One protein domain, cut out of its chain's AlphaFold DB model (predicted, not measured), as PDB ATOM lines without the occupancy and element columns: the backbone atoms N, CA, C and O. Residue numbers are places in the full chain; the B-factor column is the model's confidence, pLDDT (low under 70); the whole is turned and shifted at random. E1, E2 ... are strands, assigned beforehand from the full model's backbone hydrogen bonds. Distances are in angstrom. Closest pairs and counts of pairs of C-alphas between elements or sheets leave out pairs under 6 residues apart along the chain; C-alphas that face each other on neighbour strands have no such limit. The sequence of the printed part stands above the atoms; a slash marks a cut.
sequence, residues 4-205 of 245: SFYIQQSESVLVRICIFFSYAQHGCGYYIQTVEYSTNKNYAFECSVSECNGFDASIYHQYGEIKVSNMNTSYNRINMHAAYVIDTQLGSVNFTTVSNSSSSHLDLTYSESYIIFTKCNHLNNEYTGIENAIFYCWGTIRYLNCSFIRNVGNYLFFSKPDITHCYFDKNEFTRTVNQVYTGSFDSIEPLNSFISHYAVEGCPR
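This is residues 4 to 205 of the 245 residues of an uncharacterized protein of Trichomonas vaginalis (UniProt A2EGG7). The chain is wound in stacked turns, a solenoid walled by rows of parallel strands, its turns stacked along the longest axis from E1 to E21. One row is E1, E4, E7 and E11 with the first part of E14 and E16, a second is E8 and E12 with the rest of E14 and E16 and then E19, and a third holds E2, E9, E13, E15, E17 and E20. E3, E6 and E10 add a small sheet along one side, E18 and E21 pair at one end, and residues 178 to 205, with no named element, run back along the outside. The printed part has 202 residues with no named helix and 21 strands, E1 to E21 in chain order, in parallel sheets of 16 strands, branched, of three and of two. It is all strand and compact, with a radius of gyration of the C-alphas of 15.5 A and spans of 44 by 34 by 32 A.

Begin in the twisted branched sheet at E5, residues 41 to 50, which bends by 61 degrees at residue 46. On one side of it find E2, residues 13 to 20, with N 48 and O 17 within hydrogen-bond range at 2.8 A. On the other side are E8, residues 65 to 68, with N 42 and O 65 at 2.8 A, and E9, residues 71 to 74, with N 72 and O 47 at 2.8 A. Then go to E14, residues 109 to 118, which bends by 123 degrees at residue 113. On one side lie E11, residues 84 to 87, with N 110 and O 84 at 2.9 A, and E12, residues 90 to 94, with N 93 and O 116 at 2.8 A; on the other lies E16, residues 135 to 144, with N 113 and O 138 at 2.8 A. E3, residues 23 to 26, E6, residues 53 to 56, and E10, residues 77 to 80, form a parallel sheet in that order, with N 56 and O 25 at 2.9 A and N 80 and O 55 at 2.9 A. E18, residues 152 to 157, is the parallel neighbour of E21, residues 172 to 177, with N 157 and O 176 at 2.9 A.

Find C-alpha 4 at (224.209, 193.376, 231.545), where E1, residues 4 to 7, begins. E4 is residues 30 to 34, E7 59 to 62, E13 96 to 99, E15 121 to 123, E17 147 to 149, E19 162 to 164 and E20 167 to 169. From C-alpha 41 at (219.490, 196.652, 247.729), E5 runs 25.5 A; E2 runs 22.5 A, E14 15.2 A and E16 15.1 A. E21 ends at C-alpha 177, (206.733, 221.536, 234.284).

The C-alphas farthest apart, of Val 180 and Gly 202, are 45.2 A apart. The printed part has no cut; the link E15 to E16, 11 residues, is long. Mean pLDDT of the printed part is 83.2; residues 10 to 12, 43 to 45, 180 to 184 and 186 to 205 are under 70.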
ATOM      1  N   SER A   4     225.363 193.635 230.682       85.69
ATOM      2  CA  SER A   4     224.209 193.376 231.545       85.69
ATOM      3  C   SER A   4     224.512 192.317 232.602       85.69
ATOM      4  O   SER A   4     225.324 191.414 232.381       85.69
ATOM      5  N   PHE A   5     223.878 192.440 233.767       84.19
ATOM      6  CA  PHE A   5     223.856 191.395 234.789       84.19
ATOM      7  C   PHE A   5     222.489 191.354 235.462       84.19
ATOM      8  O   PHE A   5     221.765 192.350 235.534       84.19
ATOM      9  N   TYR A   6     222.173 190.175 235.984       85.88
ATOM     10  CA  TYR A   6     220.960 189.908 236.733       85.88
ATOM     11  C   TYR A   6     221.309 189.565 238.182       85.88
ATOM     12  O   TYR A   6     222.115 188.665 238.431       85.88
ATOM     13  N   ILE A   7     220.701 190.266 239.139       81.56
ATOM     14  CA  ILE A   7     220.902 190.029 240.572       81.56
ATOM     15  C   ILE A   7     219.687 189.278 241.114       81.56
ATOM     16  O   ILE A   7     218.645 189.865 241.407       81.56
ATOM     17  N   GLN A   8     219.837 187.961 241.269       79.94
ATOM     18  CA  GLN A   8     218.777 187.108 241.808       79.94
ATOM     19  C   GLN A   8     218.608 187.300 243.323       79.94
ATOM     20  O   GLN A   8     217.500 187.487 243.819       79.94
ATOM     21  N   GLN A   9     219.712 187.250 244.071       75.19
ATOM     22  CA  GLN A   9     219.738 187.434 245.522       75.19
ATOM     23  C   GLN A   9     221.024 188.156 245.910       75.19
ATOM     24  O   GLN A   9     222.111 187.738 245.519       75.19
ATOM     25  N   SER A  10     220.894 189.241 246.667       68.62
ATOM     26  CA  SER A  10     222.022 189.931 247.282       68.62
ATOM     27  C   SER A  10     221.527 190.847 248.393       68.62
ATOM     28  O   SER A  10     220.499 191.506 248.238       68.62
ATOM     29  N   GLU A  11     222.269 190.916 249.495       67.25
ATOM     30  CA  GLU A  11     222.064 191.951 250.515       67.25
ATOM     31  C   GLU A  11     222.650 193.301 250.069       67.25
ATOM     32  O   GLU A  11     222.170 194.359 250.481       67.25
ATOM     33  N   SER A  12     223.692 193.264 249.229       69.19
ATOM     34  CA  SER A  12     224.364 194.431 248.660       69.19
ATOM     35  C   SER A  12     225.287 194.011 247.512       69.19
ATOM     36  O   SER A  12     226.242 193.263 247.722       69.19
ATOM     37  N   VAL A  13     225.053 194.522 246.300       70.94
ATOM     38  CA  VAL A  13     226.022 194.439 245.188       70.94
ATOM     39  C   VAL A  13     226.651 195.805 244.980       70.94
ATOM     40  O   VAL A  13     225.920 196.778 244.816       70.94
ATOM     41  N   LEU A  14     227.985 195.859 244.969       74.12
ATOM     42  CA  LEU A  14     228.746 197.042 244.584       74.12
ATOM     43  C   LEU A  14     229.113 196.948 243.107       74.12
ATOM     44  O   LEU A  14     229.759 195.987 242.687       74.12
ATOM     45  N   VAL A  15     228.720 197.951 242.331       73.94
ATOM     46  CA  VAL A  15     228.946 197.964 240.886       73.94
ATOM     47  C   VAL A  15     229.785 199.178 240.514       73.94
ATOM     48  O   VAL A  15     229.439 200.309 240.866       73.94
ATOM     49  N   ARG A  16     230.879 198.925 239.788       79.69
ATOM     50  CA  ARG A  16     231.720 199.942 239.153       79.69
ATOM     51  C   ARG A  16     231.707 199.729 237.646       79.69
ATOM     52  O   ARG A  16     232.041 198.640 237.184       79.69
ATOM     53  N   ILE A  17     231.310 200.747 236.889       78.12
ATOM     54  CA  ILE A  17     231.153 200.663 235.431       78.12
ATOM     55  C   ILE A  17     231.924 201.809 234.780       78.12
ATOM     56  O   ILE A  17     231.688 202.967 235.098       78.12
ATOM     57  N   CYS A  18     232.800 201.487 233.830       83.12
ATOM     58  CA  CYS A  18     233.478 202.451 232.964       83.12
ATOM     59  C   CYS A  18     233.244 202.023 231.515       83.12
ATOM     60  O   CYS A  18     233.796 201.005 231.093       83.12
ATOM     61  N   ILE A  19     232.409 202.739 230.762       82.88
ATOM     62  CA  ILE A  19     232.072 202.361 229.384       82.88
ATOM     63  C   ILE A  19     232.143 203.575 228.466       82.88
ATOM     64  O   ILE A  19     231.598 204.634 228.766       82.88
ATOM     65  N   PHE A  20     232.795 203.382 227.322       84.69
ATOM     66  CA  PHE A  20     232.953 204.376 226.269       84.69
ATOM     67  C   PHE A  20     232.590 203.759 224.917       84.69
ATOM     68  O   PHE A  20     232.829 202.567 224.706       84.69
ATOM     69  N   PHE A  21     232.036 204.561 224.003       85.38
ATOM     70  CA  PHE A  21     231.778 204.168 222.608       85.38
ATOM     71  C   PHE A  21     230.950 202.885 222.458       85.38
ATOM     72  O   PHE A  21     231.235 202.018 221.625       85.38
ATOM     73  N   SER A  22     229.927 202.726 223.295       86.44
ATOM     74  CA  SER A  22     229.079 201.542 223.250       86.44
ATOM     75  C   SER A  22     227.824 201.748 222.406       86.44
ATOM     76  O   SER A  22     227.330 202.861 222.241       86.44
ATOM     77  N   TYR A  23     227.311 200.638 221.875       88.81
ATOM     78  CA  TYR A  23     226.050 200.570 221.157       88.81
ATOM     79  C   TYR A  23     225.247 199.350 221.613       88.81
ATOM     80  O   TYR A  23     225.790 198.239 221.634       88.81
ATOM     81  N   ALA A  24     223.977 199.554 221.968       85.75
ATOM     82  CA  ALA A  24     223.011 198.491 222.248       85.75
ATOM     83  C   ALA A  24     221.568 198.982 222.032       85.75
ATOM     84  O   ALA A  24     221.323 200.171 221.846       85.75
ATOM     85  N   GLN A  25     220.601 198.063 222.054       84.38
ATOM     86  CA  GLN A  25     219.186 198.435 221.996       84.38
ATOM     87  C   GLN A  25     218.693 198.980 223.346       84.38
ATOM     88  O   GLN A  25     218.082 200.038 223.369       84.38
ATOM     89  N   HIS A  26     219.016 198.311 224.455       82.19
ATOM     90  CA  HIS A  26     218.685 198.745 225.818       82.19
ATOM     91  C   HIS A  26     219.944 198.737 226.684       82.19
ATOM     92  O   HIS A  26     220.772 197.836 226.529       82.19
ATOM     93  N   GLY A  27     220.085 199.714 227.584       78.81
ATOM     94  CA  GLY A  27     221.257 199.824 228.459       78.81
ATOM     95  C   GLY A  27     222.543 199.940 227.644       78.81
ATOM     96  O   GLY A  27     223.439 199.105 227.747       78.81
ATOM     97  N   CYS A  28     222.607 200.963 226.789       84.69
ATOM     98  CA  CYS A  28     223.669 201.186 225.809       84.69
ATOM     99  C   CYS A  28     225.064 201.131 226.439       84.69
ATOM    100  O   CYS A  28     225.979 200.562 225.844       84.69
ATOM    101  N   GLY A  29     225.213 201.662 227.652       85.81
ATOM    102  CA  GLY A  29     226.334 201.359 228.531       85.81
ATOM    103  C   GLY A  29     226.059 200.089 229.332       85.81
ATOM    104  O   GLY A  29     226.731 199.074 229.137       85.81
ATOM    105  N   TYR A  30     225.074 200.146 230.230       86.69
ATOM    106  CA  TYR A  30     224.797 199.044 231.147       86.69
ATOM    107  C   TYR A  30     223.311 198.816 231.440       86.69
ATOM    108  O   TYR A  30     222.556 199.776 231.586       86.69
ATOM    109  N   TYR A  31     222.924 197.549 231.616       89.00
ATOM    110  CA  TYR A  31     221.594 197.123 232.057       89.00
ATOM    111  C   TYR A  31     221.669 196.281 233.346       89.00
ATOM    112  O   TYR A  31     222.181 195.159 233.349       89.00
ATOM    113  N   ILE A  32     221.158 196.831 234.447       86.94
ATOM    114  CA  ILE A  32     221.030 196.181 235.754       86.94
ATOM    115  C   ILE A  32     219.583 195.744 235.933       86.94
ATOM    116  O   ILE A  32     218.682 196.580 235.915       86.94
ATOM    117  N   GLN A  33     219.367 194.458 236.182       88.56
ATOM    118  CA  GLN A  33     218.042 193.946 236.512       88.56
ATOM    119  C   GLN A  33     218.085 193.104 237.777       88.56
ATOM    120  O   GLN A  33     219.012 192.318 237.995       88.56
ATOM    121  N   THR A  34     217.059 193.250 238.605       86.25
ATOM    122  CA  THR A  34     216.844 192.393 239.774       86.25
ATOM    123  C   THR A  34     215.527 191.627 239.666       86.25
ATOM    124  O   THR A  34     214.800 191.749 238.680       86.25
ATOM    125  N   VAL A  35     215.237 190.767 240.644       86.25
ATOM    126  CA  VAL A  35     213.952 190.057 240.718       86.25
ATOM    127  C   VAL A  35     212.809 191.076 240.797       86.25
ATOM    128  O   VAL A  35     212.858 192.012 241.596       86.25
ATOM    129  N   GLU A  36     211.769 190.882 239.990       85.06
ATOM    130  CA  GLU A  36     210.569 191.721 240.010       85.06
ATOM    131  C   GLU A  36     209.972 191.782 241.428       85.06
ATOM    132  O   GLU A  36     209.916 190.777 242.139       85.06
ATOM    133  N   TYR A  37     209.564 192.978 241.859       78.00
ATOM    134  CA  TYR A  37     209.069 193.265 243.219       78.00
ATOM    135  C   TYR A  37     210.048 192.973 244.364       78.00
ATOM    136  O   TYR A  37     209.651 192.967 245.531       78.00
ATOM    137  N   SER A  38     211.325 192.748 244.063       78.25
ATOM    138  CA  SER A  38     212.339 192.602 245.096       78.25
ATOM    139  C   SER A  38     212.597 193.919 245.819       78.25
ATOM    140  O   SER A  38     212.605 194.989 245.213       78.25
ATOM    141  N   THR A  39     212.880 193.820 247.115       75.38
ATOM    142  CA  THR A  39     213.420 194.910 247.942       75.38
ATOM    143  C   THR A  39     214.930 194.769 248.153       75.38
ATOM    144  O   THR A  39     215.513 195.447 249.002       75.38
ATOM    145  N   ASN A  40     215.588 193.884 247.392       78.44
ATOM    146  CA  ASN A  40     217.041 193.733 247.432       78.44
ATOM    147  C   ASN A  40     217.710 195.068 247.100       78.44
ATOM    148  O   ASN A  40     217.299 195.771 246.174       78.44
ATOM    149  N   LYS A  41     218.759 195.393 247.859       75.88
ATOM    150  CA  LYS A  41     219.490 196.652 247.729       75.88
ATOM    151  C   LYS A  41     220.647 196.497 246.759       75.88
ATOM    152  O   LYS A  41     221.517 195.644 246.939       75.88
ATOM    153  N   ASN A  42     220.695 197.388 245.782       73.19
ATOM    154  CA  ASN A  42     221.747 197.453 244.781       73.19
ATOM    155  C   ASN A  42     222.488 198.779 244.927       73.19
ATOM    156  O   ASN A  42     221.872 199.845 245.007       73.19
ATOM    157  N   TYR A  43     223.815 198.716 244.975       69.56
ATOM    158  CA  TYR A  43     224.669 199.882 245.151       69.56
ATOM    159  C   TYR A  43     225.494 200.097 243.880       69.56
ATOM    160  O   TYR A  43     226.480 199.406 243.619       69.56
ATOM    161  N   ALA A  44     225.107 201.087 243.084       66.31
ATOM    162  CA  ALA A  44     225.958 201.594 242.015       66.31
ATOM    163  C   ALA A  44     226.928 202.603 242.638       66.31
ATOM    164  O   ALA A  44     226.536 203.696 243.047       66.31
ATOM    165  N   PHE A  45     228.186 202.214 242.806       65.12
ATOM    166  CA  PHE A  45     229.134 203.024 243.566       65.12
ATOM    167  C   PHE A  45     229.780 204.092 242.700       65.12
ATOM    168  O   PHE A  45     229.767 205.260 243.065       65.12
ATOM    169  N   GLU A  46     230.281 203.694 241.533       71.81
ATOM    170  CA  GLU A  46     230.986 204.579 240.611       71.81
ATOM    171  C   GLU A  46     230.727 204.140 239.174       71.81
ATOM    172  O   GLU A  46     231.268 203.138 238.698       71.81
ATOM    173  N   CYS A  47     229.892 204.895 238.472       77.31
ATOM    174  CA  CYS A  47     229.596 204.655 237.067       77.31
ATOM    175  C   CYS A  47     230.073 205.841 236.231       77.31
ATOM    176  O   CYS A  47     229.785 206.983 236.561       77.31
ATOM    177  N   SER A  48     230.772 205.576 235.137       83.69
ATOM    178  CA  SER A  48     231.160 206.564 234.140       83.69
ATOM    179  C   SER A  48     230.841 206.003 232.764       83.69
ATOM    180  O   SER A  48     231.473 205.044 232.314       83.69
ATOM    181  N   VAL A  49     229.851 206.586 232.099       86.06
ATOM    182  CA  VAL A  49     229.389 206.151 230.781       86.06
ATOM    183  C   VAL A  49     229.468 207.328 229.825       86.06
ATOM    184  O   VAL A  49     228.949 208.398 230.116       86.06
ATOM    185  N   SER A  50     230.136 207.170 228.690       87.88
ATOM    186  CA  SER A  50     230.221 208.261 227.724       87.88
ATOM    187  C   SER A  50     230.141 207.779 226.291       87.88
ATOM    188  O   SER A  50     230.535 206.655 225.974       87.88
ATOM    189  N   GLU A  51     229.631 208.645 225.421       87.25
ATOM    190  CA  GLU A  51     229.560 208.404 223.976       87.25
ATOM    191  C   GLU A  51     228.827 207.098 223.634       87.25
ATOM    192  O   GLU A  51     229.157 206.398 222.673       87.25
ATOM    193  N   CYS A  52     227.833 206.741 224.452       87.38
ATOM    194  CA  CYS A  52     226.979 205.597 224.188       87.38
ATOM    195  C   CYS A  52     225.840 206.005 223.254       87.38
ATOM    196  O   CYS A  52     225.241 207.075 223.379       87.38
ATOM    197  N   ASN A  53     225.549 205.126 222.305       87.69
ATOM    198  CA  ASN A  53     224.527 205.316 221.289       87.69
ATOM    199  C   ASN A  53     223.579 204.118 221.297       87.69
ATOM    200  O   ASN A  53     223.965 203.019 221.690       87.69
ATOM    201  N   GLY A  54     222.350 204.300 220.834       88.94
ATOM    202  CA  GLY A  54     221.395 203.204 220.782       88.94
ATOM    203  C   GLY A  54     219.957 203.666 220.877       88.94
ATOM    204  O   GLY A  54     219.633 204.808 220.542       88.94
ATOM    205  N   PHE A  55     219.090 202.756 221.307       90.94
ATOM    206  CA  PHE A  55     217.662 203.031 221.362       90.94
ATOM    207  C   PHE A  55     217.215 203.519 222.741       90.94
ATOM    208  O   PHE A  55     216.505 204.520 222.799       90.94
ATOM    209  N   ASP A  56     217.676 202.886 223.820       91.38
ATOM    210  CA  ASP A  56     217.133 203.103 225.161       91.38
ATOM    211  C   ASP A  56     218.212 203.070 226.260       91.38
ATOM    212  O   ASP A  56     218.865 202.047 226.477       91.38
ATOM    213  N   ALA A  57     218.363 204.207 226.944       91.50
ATOM    214  CA  ALA A  57     219.200 204.476 228.114       91.50
ATOM    215  C   ALA A  57     220.706 204.212 227.999       91.50
ATOM    216  O   ALA A  57     221.148 203.179 227.502       91.50
ATOM    217  N   SER A  58     221.542 205.102 228.549       90.62
ATOM    218  CA  SER A  58     222.967 204.779 228.743       90.62
ATOM    219  C   SER A  58     223.150 203.826 229.931       90.62
ATOM    220  O   SER A  58     223.933 202.880 229.856       90.62
ATOM    221  N   ILE A  59     222.370 204.023 230.997       90.19
ATOM    222  CA  ILE A  59     222.316 203.150 232.171       90.19
ATOM    223  C   ILE A  59     220.855 202.824 232.443       90.19
ATOM    224  O   ILE A  59     220.048 203.727 232.635       90.19
ATOM    225  N   TYR A  60     220.522 201.545 232.491       90.69
ATOM    226  CA  TYR A  60     219.181 201.077 232.793       90.69
ATOM    227  C   TYR A  60     219.220 200.273 234.086       90.69
ATOM    228  O   TYR A  60     219.994 199.326 234.197       90.69
ATOM    229  N   HIS A  61     218.398 200.639 235.061       89.00
ATOM    230  CA  HIS A  61     218.204 199.879 236.284       89.00
ATOM    231  C   HIS A  61     216.732 199.521 236.440       89.00
ATOM    232  O   HIS A  61     215.893 200.417 236.515       89.00
ATOM    233  N   GLN A  62     216.444 198.224 236.536       88.56
ATOM    234  CA  GLN A  62     215.093 197.690 236.658       88.56
ATOM    235  C   GLN A  62     214.916 196.850 237.930       88.56
ATOM    236  O   GLN A  62     215.647 195.877 238.155       88.56
ATOM    237  N   TYR A  63     213.889 197.197 238.708       87.38
ATOM    238  CA  TYR A  63     213.482 196.590 239.980       87.38
ATOM    239  C   TYR A  63     214.530 196.684 241.100       87.38
ATOM    240  O   TYR A  63     215.707 196.931 240.851       87.38
ATOM    241  N   GLY A  64     214.125 196.419 242.349       83.44
ATOM    242  CA  GLY A  64     215.031 196.442 243.507       83.44
ATOM    243  C   GLY A  64     215.388 197.858 243.951       83.44
ATOM    244  O   GLY A  64     215.342 198.785 243.151       83.44
ATOM    245  N   GLU A  65     215.755 198.057 245.215       86.06
ATOM    246  CA  GLU A  65     216.162 199.383 245.697       86.06
ATOM    247  C   GLU A  65     217.516 199.776 245.094       86.06
ATOM    248  O   GLU A  65     218.437 198.954 245.057       86.06
ATOM    249  N   ILE A  66     217.669 201.036 244.675       83.94
ATOM    250  CA  ILE A  66     218.949 201.538 244.154       83.94
ATOM    251  C   ILE A  66     219.556 202.613 245.051       83.94
ATOM    252  O   ILE A  66     218.898 203.559 245.490       83.94
ATOM    253  N   LYS A  67     220.863 202.512 245.270       86.50
ATOM    254  CA  LYS A  67     221.681 203.586 245.826       86.50
ATOM    255  C   LYS A  67     222.836 203.879 244.887       86.50
ATOM    256  O   LYS A  67     223.736 203.057 244.732       86.50
ATOM    257  N   VAL A  68     222.809 205.055 244.274       82.31
ATOM    258  CA  VAL A  68     223.900 205.555 243.439       82.31
ATOM    259  C   VAL A  68     224.763 206.487 244.281       82.31
ATOM    260  O   VAL A  68     224.252 207.457 244.841       82.31
ATOM    261  N   SER A  69     226.051 206.172 244.402       80.69
ATOM    262  CA  SER A  69     227.003 206.988 245.173       80.69
ATOM    263  C   SER A  69     227.711 208.020 244.303       80.69
ATOM    264  O   SER A  69     227.996 209.106 244.794       80.69
ATOM    265  N   ASN A  70     227.978 207.678 243.042       79.88
ATOM    266  CA  ASN A  70     228.525 208.561 242.022       79.88
ATOM    267  C   ASN A  70     228.211 207.973 240.635       79.88
ATOM    268  O   ASN A  70     228.516 206.808 240.357       79.88
ATOM    269  N   MET A  71     227.583 208.759 239.764       83.00
ATOM    270  CA  MET A  71     227.310 208.356 238.385       83.00
ATOM    271  C   MET A  71     227.521 209.527 237.441       83.00
ATOM    272  O   MET A  71     226.872 210.556 237.550       83.00
ATOM    273  N   ASN A  72     228.364 209.338 236.442       84.62
ATOM    274  CA  ASN A  72     228.579 210.305 235.391       84.62
ATOM    275  C   ASN A  72     228.176 209.715 234.058       84.62
ATOM    276  O   ASN A  72     228.554 208.594 233.709       84.62
ATOM    277  N   THR A  73     227.397 210.483 233.315       87.25
ATOM    278  CA  THR A  73     227.000 210.109 231.974       87.25
ATOM    279  C   THR A  73     227.092 211.302 231.034       87.25
ATOM    280  O   THR A  73     226.618 212.399 231.354       87.25
ATOM    281  N   SER A  74     227.780 211.120 229.906       89.69
ATOM    282  CA  SER A  74     228.089 212.224 229.000       89.69
ATOM    283  C   SER A  74     228.060 211.873 227.521       89.69
ATOM    284  O   SER A  74     228.367 210.754 227.130       89.69
ATOM    285  N   TYR A  75     227.761 212.857 226.670       89.56
ATOM    286  CA  TYR A  75     227.879 212.723 225.211       89.56
ATOM    287  C   TYR A  75     227.051 211.578 224.606       89.56
ATOM    288  O   TYR A  75     227.399 211.045 223.552       89.56
ATOM    289  N   ASN A  76     225.951 211.186 225.251       90.06
ATOM    290  CA  ASN A  76     225.100 210.118 224.737       90.06
ATOM    291  C   ASN A  76     224.112 210.664 223.712       90.06
ATOM    292  O   ASN A  76     223.482 211.699 223.941       90.06
ATOM    293  N   ARG A  77     223.942 209.938 222.606       90.81
ATOM    294  CA  ARG A  77     222.920 210.220 221.590       90.81
ATOM    295  C   ARG A  77     222.052 208.983 221.445       90.81
ATOM    296  O   ARG A  77     222.372 208.052 220.705       90.81
ATOM    297  N   ILE A  78     220.984 208.946 222.226       92.06
ATOM    298  CA  ILE A  78     220.113 207.779 222.358       92.06
ATOM    299  C   ILE A  78     218.677 208.259 222.179       92.06
ATOM    300  O   ILE A  78     218.299 209.316 222.678       92.06
ATOM    301  N   ASN A  79     217.870 207.491 221.452       92.12
ATOM    302  CA  ASN A  79     216.516 207.922 221.103       92.12
ATOM    303  C   ASN A  79     215.620 208.115 222.342       92.12
ATOM    304  O   ASN A  79     214.835 209.068 222.383       92.12
ATOM    305  N   MET A  80     215.754 207.236 223.341       92.50
ATOM    306  CA  MET A  80     214.986 207.220 224.589       92.50
ATOM    307  C   MET A  80     215.917 207.239 225.810       92.50
ATOM    308  O   MET A  80     216.922 206.531 225.848       92.50
ATOM    309  N   HIS A  81     215.565 208.039 226.814       93.50
ATOM    310  CA  HIS A  81     216.196 208.073 228.137       93.50
ATOM    311  C   HIS A  81     217.718 208.260 228.103       93.50
ATOM    312  O   HIS A  81     218.450 207.569 228.808       93.50
ATOM    313  N   ALA A  82     218.227 209.169 227.262       92.25
ATOM    314  CA  ALA A  82     219.634 209.162 226.843       92.25
ATOM    315  C   ALA A  82     220.696 209.187 227.953       92.25
ATOM    316  O   ALA A  82     221.834 208.780 227.723       92.25
ATOM    317  N   ALA A  83     220.337 209.619 229.155       91.81
ATOM    318  CA  ALA A  83     221.131 209.430 230.350       91.81
ATOM    319  C   ALA A  83     220.787 208.092 231.022       91.81
ATOM    320  O   ALA A  83     221.450 207.090 230.755       91.81
ATOM    321  N   TYR A  84     219.787 208.038 231.898       91.12
ATOM    322  CA  TYR A  84     219.507 206.828 232.668       91.12
ATOM    323  C   TYR A  84     218.021 206.557 232.874       91.12
ATOM    324  O   TYR A  84     217.200 207.471 232.916       91.12
ATOM    325  N   VAL A  85     217.714 205.281 233.087       92.62
ATOM    326  CA  VAL A  85     216.417 204.776 233.535       92.62
ATOM    327  C   VAL A  85     216.605 204.174 234.917       92.62
ATOM    328  O   VAL A  85     217.435 203.284 235.103       92.62
ATOM    329  N   ILE A  86     215.838 204.667 235.886       89.75
ATOM    330  CA  ILE A  86     215.744 204.085 237.222       89.75
ATOM    331  C   ILE A  86     214.284 203.707 237.469       89.75
ATOM    332  O   ILE A  86     213.481 204.507 237.950       89.75
ATOM    333  N   ASP A  87     213.961 202.472 237.113       88.31
ATOM    334  CA  ASP A  87     212.660 201.845 237.313       88.31
ATOM    335  C   ASP A  87     212.728 201.001 238.596       88.31
ATOM    336  O   ASP A  87     213.185 199.859 238.607       88.31
ATOM    337  N   THR A  88     212.399 201.624 239.726       82.00
ATOM    338  CA  THR A  88     212.478 201.031 241.070       82.00
ATOM    339  C   THR A  88     211.302 201.489 241.926       82.00
ATOM    340  O   THR A  88     210.596 202.429 241.578       82.00
ATOM    341  N   GLN A  89     211.116 200.852 243.083       78.38
ATOM    342  CA  GLN A  89     210.199 201.305 244.129       78.38
ATOM    343  C   GLN A  89     210.802 202.428 244.991       78.38
ATOM    344  O   GLN A  89     210.093 203.355 245.387       78.38
ATOM    345  N   LEU A  90     212.102 202.355 245.301       87.00
ATOM    346  CA  LEU A  90     212.786 203.243 246.248       87.00
ATOM    347  C   LEU A  90     214.246 203.442 245.836       87.00
ATOM    348  O   LEU A  90     214.956 202.478 245.537       87.00
ATOM    349  N   GLY A  91     214.737 204.680 245.895       86.38
ATOM    350  CA  GLY A  91     216.148 204.917 245.628       86.38
ATOM    351  C   GLY A  91     216.711 206.259 246.072       86.38
ATOM    352  O   GLY A  91     216.001 207.206 246.406       86.38
ATOM    353  N   SER A  92     218.037 206.338 246.053       89.69
ATOM    354  CA  SER A  92     218.770 207.592 246.211       89.69
ATOM    355  C   SER A  92     219.886 207.685 245.189       89.69
ATOM    356  O   SER A  92     220.633 206.721 245.006       89.69
ATOM    357  N   VAL A  93     220.037 208.853 244.582       88.50
ATOM    358  CA  VAL A  93     221.064 209.143 243.590       88.50
ATOM    359  C   VAL A  93     221.888 210.323 244.067       88.50
ATOM    360  O   VAL A  93     221.377 211.435 244.174       88.50
ATOM    361  N   ASN A  94     223.156 210.076 244.371       86.81
ATOM    362  CA  ASN A  94     224.055 211.073 244.927       86.81
ATOM    363  C   ASN A  94     225.216 211.343 243.971       86.81
ATOM    364  O   ASN A  94     225.702 210.416 243.326       86.81
ATOM    365  N   PHE A  95     225.685 212.594 243.943       80.62
ATOM    366  CA  PHE A  95     226.911 212.991 243.236       80.62
ATOM    367  C   PHE A  95     226.922 212.554 241.767       80.62
ATOM    368  O   PHE A  95     227.906 212.014 241.269       80.62
ATOM    369  N   THR A  96     225.797 212.765 241.086       84.12
ATOM    370  CA  THR A  96     225.616 212.344 239.697       84.12
ATOM    371  C   THR A  96     225.756 213.525 238.756       84.12
ATOM    372  O   THR A  96     225.146 214.565 239.000       84.12
ATOM    373  N   THR A  97     226.467 213.356 237.643       87.69
ATOM    374  CA  THR A  97     226.468 214.334 236.552       87.69
ATOM    375  C   THR A  97     225.911 213.745 235.265       87.69
ATOM    376  O   THR A  97     226.393 212.735 234.759       87.69
ATOM    377  N   VAL A  98     224.915 214.415 234.695       90.81
ATOM    378  CA  VAL A  98     224.394 214.153 233.351       90.81
ATOM    379  C   VAL A  98     224.764 215.331 232.472       90.81
ATOM    380  O   VAL A  98     224.349 216.457 232.758       90.81
ATOM    381  N   SER A  99     225.527 215.096 231.407       91.69
ATOM    382  CA  SER A  99     225.969 216.197 230.555       91.69
ATOM    383  C   SER A  99     226.001 215.898 229.069       91.69
ATOM    384  O   SER A  99     226.189 214.756 228.661       91.69
ATOM    385  N   ASN A 100     225.864 216.935 228.243       91.31
ATOM    386  CA  ASN A 100     226.082 216.859 226.793       91.31
ATOM    387  C   ASN A 100     225.310 215.717 226.109       91.31
ATOM    388  O   ASN A 100     225.783 215.164 225.119       91.31
ATOM    389  N   SER A 101     224.178 215.302 226.672       93.75
ATOM    390  CA  SER A 101     223.417 214.154 226.188       93.75
ATOM    391  C   SER A 101     222.152 214.634 225.496       93.75
ATOM    392  O   SER A 101     221.593 215.671 225.863       93.75
ATOM    393  N   SER A 102     221.699 213.885 224.495       95.00
ATOM    394  CA  SER A 102     220.508 214.247 223.740       95.00
ATOM    395  C   SER A 102     219.607 213.068 223.412       95.00
ATOM    396  O   SER A 102     220.062 211.944 223.188       95.00
ATOM    397  N   SER A 103     218.306 213.359 223.388       95.25
ATOM    398  CA  SER A 103     217.241 212.435 222.997       95.25
ATOM    399  C   SER A 103     216.183 213.138 222.146       95.25
ATOM    400  O   SER A 103     216.063 214.369 222.138       95.25
ATOM    401  N   SER A 104     215.409 212.351 221.404       93.19
ATOM    402  CA  SER A 104     214.400 212.871 220.471       93.19
ATOM    403  C   SER A 104     213.014 212.264 220.647       93.19
ATOM    404  O   SER A 104     212.046 212.838 220.154       93.19
ATOM    405  N   HIS A 105     212.885 211.137 221.355       89.62
ATOM    406  CA  HIS A 105     211.607 210.439 221.475       89.62
ATOM    407  C   HIS A 105     210.939 210.659 222.836       89.62
ATOM    408  O   HIS A 105     209.870 211.268 222.900       89.62
ATOM    409  N   LEU A 106     211.580 210.232 223.928       89.94
ATOM    410  CA  LEU A 106     210.984 210.303 225.265       89.94
ATOM    411  C   LEU A 106     211.574 211.402 226.139       89.94
ATOM    412  O   LEU A 106     210.932 212.423 226.321       89.94
ATOM    413  N   ASP A 107     212.767 211.207 226.677       92.44
ATOM    414  CA  ASP A 107     213.376 212.114 227.646       92.44
ATOM    415  C   ASP A 107     214.870 211.790 227.784       92.44
ATOM    416  O   ASP A 107     215.399 210.900 227.107       92.44
ATOM    417  N   LEU A 108     215.564 212.510 228.663       92.62
ATOM    418  CA  LEU A 108     216.924 212.155 229.042       92.62
ATOM    419  C   LEU A 108     216.990 211.207 230.223       92.62
ATOM    420  O   LEU A 108     217.845 210.327 230.234       92.62
ATOM    421  N   THR A 109     216.165 211.419 231.236       92.31
ATOM    422  CA  THR A 109     216.140 210.541 232.401       92.31
ATOM    423  C   THR A 109     214.725 210.099 232.685       92.31
ATOM    424  O   THR A 109     213.837 210.948 232.816       92.31
ATOM    425  N   TYR A 110     214.574 208.807 232.937       93.12
ATOM    426  CA  TYR A 110     213.358 208.241 233.483       93.12
ATOM    427  C   TYR A 110     213.577 207.823 234.929       93.12
ATOM    428  O   TYR A 110     214.589 207.209 235.286       93.12
ATOM    429  N   SER A 111     212.626 208.161 235.785       89.88
ATOM    430  CA  SER A 111     212.615 207.726 237.174       89.88
ATOM    431  C   SER A 111     211.187 207.518 237.648       89.88
ATOM    432  O   SER A 111     210.353 208.418 237.511       89.88
ATOM    433  N   GLU A 112     210.930 206.347 238.227       86.62
ATOM    434  CA  GLU A 112     209.642 206.003 238.825       86.62
ATOM    435  C   GLU A 112     209.743 205.869 240.359       86.62
ATOM    436  O   GLU A 112     210.806 205.599 240.922       86.62
ATOM    437  N   SER A 113     208.613 206.069 241.036       87.88
ATOM    438  CA  SER A 113     208.407 205.901 242.479       87.88
ATOM    439  C   SER A 113     209.076 206.968 243.357       87.88
ATOM    440  O   SER A 113     208.919 208.165 243.104       87.88
ATOM    441  N   TYR A 114     209.694 206.571 244.479       91.31
ATOM    442  CA  TYR A 114     210.275 207.481 245.464       91.31
ATOM    443  C   TYR A 114     211.797 207.526 245.315       91.31
ATOM    444  O   TYR A 114     212.501 206.630 245.790       91.31
ATOM    445  N   ILE A 115     212.308 208.577 244.668       91.62
ATOM    446  CA  ILE A 115     213.749 208.766 244.448       91.62
ATOM    447  C   ILE A 115     214.200 210.143 244.924       91.62
ATOM    448  O   ILE A 115     213.592 211.170 244.614       91.62
ATOM    449  N   ILE A 116     215.313 210.151 245.657       93.81
ATOM    450  CA  ILE A 116     215.975 211.370 246.119       93.81
ATOM    451  C   ILE A 116     217.275 211.570 245.340       93.81
ATOM    452  O   ILE A 116     218.207 210.780 245.476       93.81
ATOM    453  N   PHE A 117     217.358 212.656 244.583       92.56
ATOM    454  CA  PHE A 117     218.569 213.138 243.929       92.56
ATOM    455  C   PHE A 117     219.255 214.164 244.830       92.56
ATOM    456  O   PHE A 117     218.641 215.165 245.196       92.56
ATOM    457  N   THR A 118     220.514 213.935 245.199       91.44
ATOM    458  CA  THR A 118     221.271 214.834 246.080       91.44
ATOM    459  C   THR A 118     222.607 215.201 245.460       91.44
ATOM    460  O   THR A 118     223.409 214.320 245.156       91.44
ATOM    461  N   LYS A 119     222.895 216.504 245.355       88.69
ATOM    462  CA  LYS A 119     224.141 217.010 244.764       88.69
ATOM    463  C   LYS A 119     224.340 216.444 243.356       88.69
ATOM    464  O   LYS A 119     225.333 215.775 243.108       88.69
ATOM    465  N   CYS A 120     223.377 216.660 242.463       89.00
ATOM    466  CA  CYS A 120     223.458 216.211 241.072       89.00
ATOM    467  C   CYS A 120     223.569 217.397 240.112       89.00
ATOM    468  O   CYS A 120     222.907 218.414 240.306       89.00
ATOM    469  N   ASN A 121     224.351 217.243 239.050       89.94
ATOM    470  CA  ASN A 121     224.543 218.244 238.009       89.94
ATOM    471  C   ASN A 121     223.896 217.775 236.700       89.94
ATOM    472  O   ASN A 121     224.181 216.689 236.202       89.94
ATOM    473  N   HIS A 122     223.067 218.620 236.100       91.69
ATOM    474  CA  HIS A 122     222.439 218.387 234.805       91.69
ATOM    475  C   HIS A 122     222.822 219.518 233.849       91.69
ATOM    476  O   HIS A 122     222.306 220.633 233.959       91.69
ATOM    477  N   LEU A 123     223.770 219.242 232.951       91.75
ATOM    478  CA  LEU A 123     224.526 220.259 232.219       91.75
ATOM    479  C   LEU A 123     224.421 220.084 230.698       91.75
ATOM    480  O   LEU A 123     224.834 219.062 230.166       91.75
ATOM    481  N   ASN A 124     223.991 221.115 229.974       93.00
ATOM    482  CA  ASN A 124     224.050 221.142 228.506       93.00
ATOM    483  C   ASN A 124     223.373 219.930 227.837       93.00
ATOM    484  O   ASN A 124     223.958 219.257 226.992       93.00
ATOM    485  N   ASN A 125     222.166 219.599 228.284       95.31
ATOM    486  CA  ASN A 125     221.404 218.477 227.757       95.31
ATOM    487  C   ASN A 125     220.292 218.936 226.819       95.31
ATOM    488  O   ASN A 125     219.760 220.027 227.001       95.31
ATOM    489  N   GLU A 126     219.884 218.081 225.884       95.94
ATOM    490  CA  GLU A 126     218.892 218.447 224.874       95.94
ATOM    491  C   GLU A 126     217.823 217.368 224.666       95.94
ATOM    492  O   GLU A 126     218.117 216.234 224.287       95.94
ATOM    493  N   TYR A 127     216.558 217.736 224.845       95.94
ATOM    494  CA  TYR A 127     215.417 216.943 224.399       95.94
ATOM    495  C   TYR A 127     214.700 217.666 223.259       95.94
ATOM    496  O   TYR A 127     214.181 218.765 223.441       95.94
ATOM    497  N   THR A 128     214.645 217.032 222.089       94.50
ATOM    498  CA  THR A 128     214.058 217.625 220.868       94.50
ATOM    499  C   THR A 128     212.626 217.173 220.581       94.50
ATOM    500  O   THR A 128     211.997 217.675 219.649       94.50
ATOM    501  N   GLY A 129     212.094 216.224 221.355       89.62
ATOM    502  CA  GLY A 129     210.712 215.775 221.200       89.62
ATOM    503  C   GLY A 129     209.706 216.772 221.783       89.62
ATOM    504  O   GLY A 129     210.063 217.710 222.499       89.62
ATOM    505  N   ILE A 130     208.424 216.584 221.446       86.69
ATOM    506  CA  ILE A 130     207.401 217.603 221.723       86.69
ATOM    507  C   ILE A 130     206.485 217.307 222.913       86.69
ATOM    508  O   ILE A 130     205.924 218.240 223.488       86.69
ATOM    509  N   GLU A 131     206.315 216.033 223.264       86.25
ATOM    510  CA  GLU A 131     205.250 215.585 224.174       86.25
ATOM    511  C   GLU A 131     205.704 215.499 225.636       86.25
ATOM    512  O   GLU A 131     204.897 215.668 226.551       86.25
ATOM    513  N   ASN A 132     206.999 215.273 225.861       91.44
ATOM    514  CA  ASN A 132     207.571 214.958 227.168       91.44
ATOM    515  C   ASN A 132     208.522 216.057 227.664       91.44
ATOM    516  O   ASN A 132     208.548 217.172 227.150       91.44
ATOM    517  N   ALA A 133     209.281 215.748 228.709       92.50
ATOM    518  CA  ALA A 133     210.221 216.650 229.349       92.50
ATOM    519  C   ALA A 133     211.640 216.079 229.310       92.50
ATOM    520  O   ALA A 133     211.825 214.892 229.075       92.50
ATOM    521  N   ILE A 134     212.635 216.908 229.616       94.12
ATOM    522  CA  ILE A 134     214.027 216.463 229.773       94.12
ATOM    523  C   ILE A 134     214.128 215.423 230.902       94.12
ATOM    524  O   ILE A 134     214.759 214.381 230.734       94.12
ATOM    525  N   PHE A 135     213.470 215.690 232.033       94.06
ATOM    526  CA  PHE A 135     213.392 214.805 233.192       94.06
ATOM    527  C   PHE A 135     211.981 214.225 233.301       94.06
ATOM    528  O   PHE A 135     211.034 214.904 233.726       94.06
ATOM    529  N   TYR A 136     211.831 212.958 232.919       92.31
ATOM    530  CA  TYR A 136     210.585 212.227 233.077       92.31
ATOM    531  C   TYR A 136     210.553 211.547 234.440       92.31
ATOM    532  O   TYR A 136     211.291 210.612 234.738       92.31
ATOM    533  N   CYS A 137     209.692 212.065 235.301       86.62
ATOM    534  CA  CYS A 137     209.581 211.654 236.689       86.62
ATOM    535  C   CYS A 137     208.136 211.248 236.963       86.62
ATOM    536  O   CYS A 137     207.233 212.083 236.836       86.62
ATOM    537  N   TRP A 138     207.919 209.994 237.354       83.94
ATOM    538  CA  TRP A 138     206.618 209.482 237.780       83.94
ATOM    539  C   TRP A 138     206.691 209.102 239.261       83.94
ATOM    540  O   TRP A 138     207.476 208.249 239.646       83.94
ATOM    541  N   GLY A 139     205.893 209.737 240.123       85.38
ATOM    542  CA  GLY A 139     205.899 209.463 241.565       85.38
ATOM    543  C   GLY A 139     206.411 210.636 242.402       85.38
ATOM    544  O   GLY A 139     206.170 211.795 242.069       85.38
ATOM    545  N   THR A 140     207.060 210.336 243.529       89.94
ATOM    546  CA  THR A 140     207.556 211.345 244.482       89.94
ATOM    547  C   THR A 140     209.058 211.512 244.308       89.94
ATOM    548  O   THR A 140     209.853 210.806 244.923       89.94
ATOM    549  N   ILE A 141     209.443 212.467 243.467       91.88
ATOM    550  CA  ILE A 141     210.847 212.762 243.179       91.88
ATOM    551  C   ILE A 141     211.280 214.022 243.913       91.88
ATOM    552  O   ILE A 141     210.575 215.036 243.894       91.88
ATOM    553  N   ARG A 142     212.458 213.959 244.537       93.75
ATOM    554  CA  ARG A 142     213.045 215.080 245.269       93.75
ATOM    555  C   ARG A 142     214.451 215.396 244.769       93.75
ATOM    556  O   ARG A 142     215.278 214.497 244.689       93.75
ATOM    557  N   TYR A 143     214.731 216.667 244.502       92.44
ATOM    558  CA  TYR A 143     216.060 217.180 244.168       92.44
ATOM    559  C   TYR A 143     216.581 218.073 245.303       92.44
ATOM    560  O   TYR A 143     215.943 219.067 245.655       92.44
ATOM    561  N   LEU A 144     217.738 217.725 245.870       90.69
ATOM    562  CA  LEU A 144     218.458 218.490 246.894       90.69
ATOM    563  C   LEU A 144     219.823 218.933 246.381       90.69
ATOM    564  O   LEU A 144     220.648 218.085 246.043       90.69
ATOM    565  N   ASN A 145     220.142 220.223 246.483       88.19
ATOM    566  CA  ASN A 145     221.485 220.729 246.165       88.19
ATOM    567  C   ASN A 145     221.916 220.414 244.721       88.19
ATOM    568  O   ASN A 145     223.089 220.141 244.482       88.19
ATOM    569  N   CYS A 146     220.971 220.383 243.779       90.06
ATOM    570  CA  CYS A 146     221.230 220.019 242.387       90.06
ATOM    571  C   CYS A 146     221.332 221.250 241.481       90.06
ATOM    572  O   CYS A 146     220.772 222.306 241.777       90.06
ATOM    573  N   SER A 147     221.985 221.094 240.335       88.94
ATOM    574  CA  SER A 147     222.125 222.142 239.323       88.94
ATOM    575  C   SER A 147     221.494 221.710 238.007       88.94
ATOM    576  O   SER A 147     221.737 220.604 237.530       88.94
ATOM    577  N   PHE A 148     220.753 222.613 237.376       90.69
ATOM    578  CA  PHE A 148     220.200 222.460 236.036       90.69
ATOM    579  C   PHE A 148     220.686 223.635 235.192       90.69
ATOM    580  O   PHE A 148     220.214 224.761 235.350       90.69
ATOM    581  N   ILE A 149     221.669 223.401 234.326       89.00
ATOM    582  CA  ILE A 149     222.350 224.462 233.581       89.00
ATOM    583  C   ILE A 149     222.345 224.147 232.087       89.00
ATOM    584  O   ILE A 149     222.782 223.069 231.686       89.00
ATOM    585  N   ARG A 150     221.921 225.104 231.252       91.50
ATOM    586  CA  ARG A 150     221.938 224.991 229.776       91.50
ATOM    587  C   ARG A 150     221.175 223.788 229.215       91.50
ATOM    588  O   ARG A 150     221.553 223.245 228.187       91.50
ATOM    589  N   ASN A 151     220.124 223.339 229.890       93.88
ATOM    590  CA  ASN A 151     219.274 222.277 229.365       93.88
ATOM    591  C   ASN A 151     218.244 222.872 228.392       93.88
ATOM    592  O   ASN A 151     217.647 223.907 228.692       93.88
ATOM    593  N   VAL A 152     218.039 222.212 227.255       95.25
ATOM    594  CA  VAL A 152     217.177 222.649 226.150       95.25
ATOM    595  C   VAL A 152     216.081 221.612 225.913       95.25
ATOM    596  O   VAL A 152     216.359 220.417 225.820       95.25
ATOM    597  N   GLY A 153     214.827 222.048 225.818       93.81
ATOM    598  CA  GLY A 153     213.706 221.185 225.439       93.81
ATOM    599  C   GLY A 153     212.352 221.823 225.710       93.81
ATOM    600  O   GLY A 153     212.272 222.927 226.231       93.81
ATOM    601  N   ASN A 154     211.249 221.148 225.385       91.19
ATOM    602  CA  ASN A 154     209.924 221.745 225.597       91.19
ATOM    603  C   ASN A 154     209.606 221.977 227.078       91.19
ATOM    604  O   ASN A 154     209.150 223.066 227.446       91.19
ATOM    605  N   TYR A 155     209.881 220.974 227.914       92.44
ATOM    606  CA  TYR A 155     209.654 221.009 229.354       92.44
ATOM    607  C   TYR A 155     210.882 220.515 230.115       92.44
ATOM    608  O   TYR A 155     211.539 219.575 229.671       92.44
ATOM    609  N   LEU A 156     211.177 221.100 231.281       92.75
ATOM    610  CA  LEU A 156     212.264 220.600 232.130       92.75
ATOM    611  C   LEU A 156     211.841 219.318 232.858       92.75
ATOM    612  O   LEU A 156     212.496 218.295 232.705       92.75
ATOM    613  N   PHE A 157     210.719 219.349 233.579       93.44
ATOM    614  CA  PHE A 157     210.163 218.199 234.295       93.44
ATOM    615  C   PHE A 157     208.796 217.789 233.745       93.44
ATOM    616  O   PHE A 157     207.977 218.632 233.368       93.44
ATOM    617  N   PHE A 158     208.516 216.487 233.729       91.88
ATOM    618  CA  PHE A 158     207.206 215.987 233.313       91.88
ATOM    619  C   PHE A 158     206.129 216.274 234.374       91.88
ATOM    620  O   PHE A 158     205.128 216.940 234.098       91.88
ATOM    621  N   SER A 159     206.368 215.829 235.608       90.00
ATOM    622  CA  SER A 159     205.558 216.129 236.793       90.00
ATOM    623  C   SER A 159     206.306 217.093 237.719       90.00
ATOM    624  O   SER A 159     207.502 217.318 237.542       90.00
ATOM    625  N   LYS A 160     205.616 217.715 238.682       89.81
ATOM    626  CA  LYS A 160     206.248 218.650 239.626       89.81
ATOM    627  C   LYS A 160     207.058 217.873 240.682       89.81
ATOM    628  O   LYS A 160     206.427 217.202 241.499       89.81
ATOM    629  N   PRO A 161     208.398 218.011 240.742       91.06
ATOM    630  CA  PRO A 161     209.184 217.427 241.824       91.06
ATOM    631  C   PRO A 161     209.198 218.329 243.070       91.06
ATOM    632  O   PRO A 161     208.849 219.514 243.014       91.06
ATOM    633  N   ASP A 162     209.655 217.775 244.192       91.31
ATOM    634  CA  ASP A 162     210.098 218.555 245.349       91.31
ATOM    635  C   ASP A 162     211.537 219.043 245.111       91.31
ATOM    636  O   ASP A 162     212.428 218.253 244.803       91.31
ATOM    637  N   ILE A 163     211.771 220.350 245.212       88.62
ATOM    638  CA  ILE A 163     213.063 220.977 244.911       88.62
ATOM    639  C   ILE A 163     213.511 221.774 246.130       88.62
ATOM    640  O   ILE A 163     212.796 222.649 246.611       88.62
ATOM    641  N   THR A 164     214.710 221.487 246.631       88.44
ATOM    642  CA  THR A 164     215.298 222.167 247.789       88.44
ATOM    643  C   THR A 164     216.742 222.565 247.478       88.44
ATOM    644  O   THR A 164     217.574 221.699 247.216       88.44
ATOM    645  N   HIS A 165     217.053 223.865 247.550       85.50
ATOM    646  CA  HIS A 165     218.379 224.419 247.237       85.50
ATOM    647  C   HIS A 165     218.891 223.964 245.863       85.50
ATOM    648  O   HIS A 165     219.914 223.305 245.787       85.50
ATOM    649  N   CYS A 166     218.184 224.249 244.772       86.69
ATOM    650  CA  CYS A 166     218.684 223.922 243.433       86.69
ATOM    651  C   CYS A 166     218.992 225.185 242.632       86.69
ATOM    652  O   CYS A 166     218.357 226.223 242.830       86.69
ATOM    653  N   TYR A 167     219.958 225.075 241.723       86.38
ATOM    654  CA  TYR A 167     220.388 226.160 240.848       86.38
ATOM    655  C   TYR A 167     219.870 225.942 239.433       86.38
ATOM    656  O   TYR A 167     219.990 224.844 238.885       86.38
ATOM    657  N   PHE A 168     219.345 227.001 238.824       87.12
ATOM    658  CA  PHE A 168     218.889 227.005 237.438       87.12
ATOM    659  C   PHE A 168     219.552 228.163 236.688       87.12
ATOM    660  O   PHE A 168     219.392 229.313 237.093       87.12
ATOM    661  N   ASP A 169     220.261 227.879 235.590       85.25
ATOM    662  CA  ASP A 169     220.886 228.909 234.743       85.25
ATOM    663  C   ASP A 169     220.850 228.545 233.256       85.25
ATOM    664  O   ASP A 169     221.074 227.394 232.877       85.25
ATOM    665  N   LYS A 170     220.596 229.542 232.401       88.12
ATOM    666  CA  LYS A 170     220.658 229.435 230.927       88.12
ATOM    667  C   LYS A 170     219.890 228.254 230.317       88.12
ATOM    668  O   LYS A 170     220.271 227.770 229.261       88.12
ATOM    669  N   ASN A 171     218.847 227.754 230.975       89.56
ATOM    670  CA  ASN A 171     218.004 226.704 230.407       89.56
ATOM    671  C   ASN A 171     217.008 227.312 229.411       89.56
ATOM    672  O   ASN A 171     216.485 228.402 229.647       89.56
ATOM    673  N   GLU A 172     216.709 226.581 228.344       92.62
ATOM    674  CA  GLU A 172     215.785 226.998 227.292       92.62
ATOM    675  C   GLU A 172     214.616 226.016 227.226       92.62
ATOM    676  O   GLU A 172     214.723 224.923 226.670       92.62
ATOM    677  N   PHE A 173     213.490 226.399 227.827       88.06
ATOM    678  CA  PHE A 173     212.263 225.612 227.795       88.06
ATOM    679  C   PHE A 173     211.015 226.480 227.720       88.06
ATOM    680  O   PHE A 173     211.004 227.625 228.172       88.06
ATOM    681  N   THR A 174     209.935 225.920 227.173       85.88
ATOM    682  CA  THR A 174     208.652 226.636 227.075       85.88
ATOM    683  C   THR A 174     207.963 226.746 228.432       85.88
ATOM    684  O   THR A 174     207.394 227.787 228.760       85.88
ATOM    685  N   ARG A 175     208.026 225.684 229.246       85.69
ATOM    686  CA  ARG A 175     207.519 225.646 230.626       85.69
ATOM    687  C   ARG A 175     208.421 224.761 231.479       85.69
ATOM    688  O   ARG A 175     208.951 223.769 230.998       85.69
ATOM    689  N   THR A 176     208.563 225.067 232.764       87.62
ATOM    690  CA  THR A 176     209.408 224.240 233.640       87.62
ATOM    691  C   THR A 176     208.790 222.876 233.944       87.62
ATOM    692  O   THR A 176     209.514 221.898 234.070       87.62
ATOM    693  N   VAL A 177     207.461 222.790 234.037       90.00
ATOM    694  CA  VAL A 177     206.733 221.536 234.284       90.00
ATOM    695  C   VAL A 177     205.665 221.354 233.205       90.00
ATOM    696  O   VAL A 177     204.926 222.299 232.918       90.00
ATOM    697  N   ASN A 178     205.584 220.160 232.612       87.69
ATOM    698  CA  ASN A 178     204.591 219.826 231.581       87.69
ATOM    699  C   ASN A 178     203.164 219.824 232.161       87.69
ATOM    700  O   ASN A 178     202.287 220.571 231.705       87.69
ATOM    701  N   GLN A 179     202.948 219.048 233.231       77.44
ATOM    702  CA  GLN A 179     201.675 219.003 233.961       77.44
ATOM    703  C   GLN A 179     201.278 220.389 234.508       77.44
ATOM    704  O   GLN A 179     202.085 221.315 234.497       77.44
ATOM    705  N   VAL A 180     200.017 220.560 234.933       66.44
ATOM    706  CA  VAL A 180     199.371 221.852 235.277       66.44
ATOM    707  C   VAL A 180     200.008 222.526 236.508       66.44
ATOM    708  O   VAL A 180     199.428 222.624 237.584       66.44
ATOM    709  N   TYR A 181     201.233 223.004 236.341       68.75
ATOM    710  CA  TYR A 181     201.966 223.869 237.242       68.75
ATOM    711  C   TYR A 181     202.512 225.033 236.413       68.75
ATOM    712  O   TYR A 181     203.092 224.846 235.339       68.75
ATOM    713  N   THR A 182     202.267 226.243 236.901       59.25
ATOM    714  CA  THR A 182     202.624 227.509 236.245       59.25
ATOM    715  C   THR A 182     203.580 228.353 237.090       59.25
ATOM    716  O   THR A 182     203.862 229.491 236.730       59.25
ATOM    717  N   GLY A 183     204.070 227.822 238.215       62.28
ATOM    718  CA  GLY A 183     205.033 228.518 239.066       62.28
ATOM    719  C   GLY A 183     206.470 228.386 238.560       62.28
ATOM    720  O   GLY A 183     206.808 227.452 237.832       62.28
ATOM    721  N   SER A 184     207.326 229.314 238.978       62.56
ATOM    722  CA  SER A 184     208.780 229.205 238.860       62.56
ATOM    723  C   SER A 184     209.364 228.470 240.071       62.56
ATOM    724  O   SER A 184     208.700 228.323 241.100       62.56
ATOM    725  N   PHE A 185     210.601 227.992 239.946       70.94
ATOM    726  CA  PHE A 185     211.412 227.579 241.092       70.94
ATOM    727  C   PHE A 185     212.405 228.693 241.396       70.94
ATOM    728  O   PHE A 185     213.007 229.245 240.473       70.94
ATOM    729  N   ASP A 186     212.569 229.017 242.674       62.00
ATOM    730  CA  ASP A 186     213.591 229.965 243.092       62.00
ATOM    731  C   ASP A 186     214.969 229.322 242.915       62.00
ATOM    732  O   ASP A 186     215.211 228.197 243.359       62.00
ATOM    733  N   SER A 187     215.862 230.034 242.230       60.09
ATOM    734  CA  SER A 187     217.255 229.621 242.065       60.09
ATOM    735  C   SER A 187     218.047 230.044 243.300       60.09
ATOM    736  O   SER A 187     217.993 231.202 243.714       60.09
ATOM    737  N   ILE A 188     218.780 229.106 243.890       63.66
ATOM    738  CA  ILE A 188     219.751 229.341 244.970       63.66
ATOM    739  C   ILE A 188     221.109 228.843 244.452       63.66
ATOM    740  O   ILE A 188     221.119 228.001 243.560       63.66
ATOM    741  N   GLU A 189     222.252 229.333 244.950       59.81
ATOM    742  CA  GLU A 189     223.566 228.777 244.569       59.81
ATOM    743  C   GLU A 189     223.731 227.345 245.104       59.81
ATOM    744  O   GLU A 189     224.036 227.138 246.280       59.81
ATOM    745  N   PRO A 190     223.536 226.324 244.258       61.25
ATOM    746  CA  PRO A 190     224.601 225.337 244.164       61.25
ATOM    747  C   PRO A 190     224.896 224.965 242.718       61.25
ATOM    748  O   PRO A 190     224.129 224.243 242.084       61.25
ATOM    749  N   LEU A 191     226.059 225.393 242.228       58.03
ATOM    750  CA  LEU A 191     226.862 224.601 241.303       58.03
ATOM    751  C   LEU A 191     227.945 223.923 242.138       58.03
ATOM    752  O   LEU A 191     228.763 224.605 242.750       58.03
ATOM    753  N   ASN A 192     227.967 222.593 242.163       61.31
ATOM    754  CA  ASN A 192     229.090 221.869 242.747       61.31
ATOM    755  C   ASN A 192     230.045 221.444 241.626       61.31
ATOM    756  O   ASN A 192     229.897 220.366 241.046       61.31
ATOM    757  N   SER A 193     231.015 222.311 241.320       55.72
ATOM    758  CA  SER A 193     232.069 222.063 240.325       55.72
ATOM    759  C   SER A 193     233.035 220.939 240.722       55.72
ATOM    760  O   SER A 193     233.774 220.452 239.872       55.72
ATOM    761  N   PHE A 194     233.014 220.497 241.987       55.53
ATOM    762  CA  PHE A 194     233.864 219.419 242.499       55.53
ATOM    763  C   PHE A 194     233.265 218.019 242.303       55.53
ATOM    764  O   PHE A 194     233.921 217.028 242.625       55.53
ATOM    765  N   ILE A 195     232.038 217.898 241.778       57.34
ATOM    766  CA  ILE A 195     231.516 216.596 241.345       57.34
ATOM    767  C   ILE A 195     232.270 216.226 240.069       57.34
ATOM    768  O   ILE A 195     231.952 216.694 238.978       57.34
ATOM    769  N   SER A 196     233.326 215.429 240.240       51.12
ATOM    770  CA  SER A 196     234.137 214.921 239.137       51.12
ATOM    771  C   SER A 196     233.251 214.192 238.134       51.12
ATOM    772  O   SER A 196     232.500 213.298 238.516       51.12
ATOM    773  N   HIS A 197     233.410 214.536 236.856       53.44
ATOM    774  CA  HIS A 197     232.763 213.890 235.714       53.44
ATOM    775  C   HIS A 197     233.268 212.463 235.438       53.44
ATOM    776  O   HIS A 197     232.719 211.786 234.572       53.44
ATOM    777  N   TYR A 198     234.298 211.985 236.144       52.91
ATOM    778  CA  TYR A 198     234.898 210.679 235.886       52.91
ATOM    779  C   TYR A 198     235.357 210.020 237.189       52.91
ATOM    780  O   TYR A 198     235.940 210.679 238.056       52.91
ATOM    781  N   ALA A 199     235.127 208.711 237.316       51.19
ATOM    782  CA  ALA A 199     235.834 207.918 238.314       51.19
ATOM    783  C   ALA A 199     237.321 207.939 237.931       51.19
ATOM    784  O   ALA A 199     237.702 207.468 236.861       51.19
ATOM    785  N   VAL A 200     238.137 208.587 238.765       50.16
ATOM    786  CA  VAL A 200     239.551 208.865 238.468       50.16
ATOM    787  C   VAL A 200     240.371 207.573 238.451       50.16
ATOM    788  O   VAL A 200     241.316 207.444 237.678       50.16
ATOM    789  N   GLU A 201     239.976 206.590 239.255       52.09
ATOM    790  CA  GLU A 201     240.611 205.278 239.300       52.09
ATOM    791  C   GLU A 201     239.904 204.295 238.346       52.09
ATOM    792  O   GLU A 201     238.683 204.305 238.199       52.09
ATOM    793  N   GLY A 202     240.648 203.430 237.658       51.19
ATOM    794  CA  GLY A 202     240.086 202.306 236.892       51.19
ATOM    795  C   GLY A 202     239.334 202.623 235.587       51.19
ATOM    796  O   GLY A 202     239.096 201.693 234.818       51.19
ATOM    797  N   CYS A 203     238.998 203.883 235.284       54.97
ATOM    798  CA  CYS A 203     238.453 204.274 233.980       54.97
ATOM    799  C   CYS A 203     239.550 204.917 233.106       54.97
ATOM    800  O   CYS A 203     240.101 205.950 233.491       54.97
ATOM    801  N   PRO A 204     239.867 204.381 231.912       52.25
ATOM    802  CA  PRO A 204     240.769 205.062 230.987       52.25
ATOM    803  C   PRO A 204     240.155 206.398 230.537       52.25
ATOM    804  O   PRO A 204     238.992 206.450 230.133       52.25
ATOM    805  N   ARG A 205     240.927 207.491 230.611       50.88
ATOM    806  CA  ARG A 205     240.502 208.815 230.126       50.88
ATOM    807  C   ARG A 205     240.251 208.745 228.615       50.88
ATOM    808  O   ARG A 205     241.171 208.476 227.849       50.88
TER     809      ARG A 205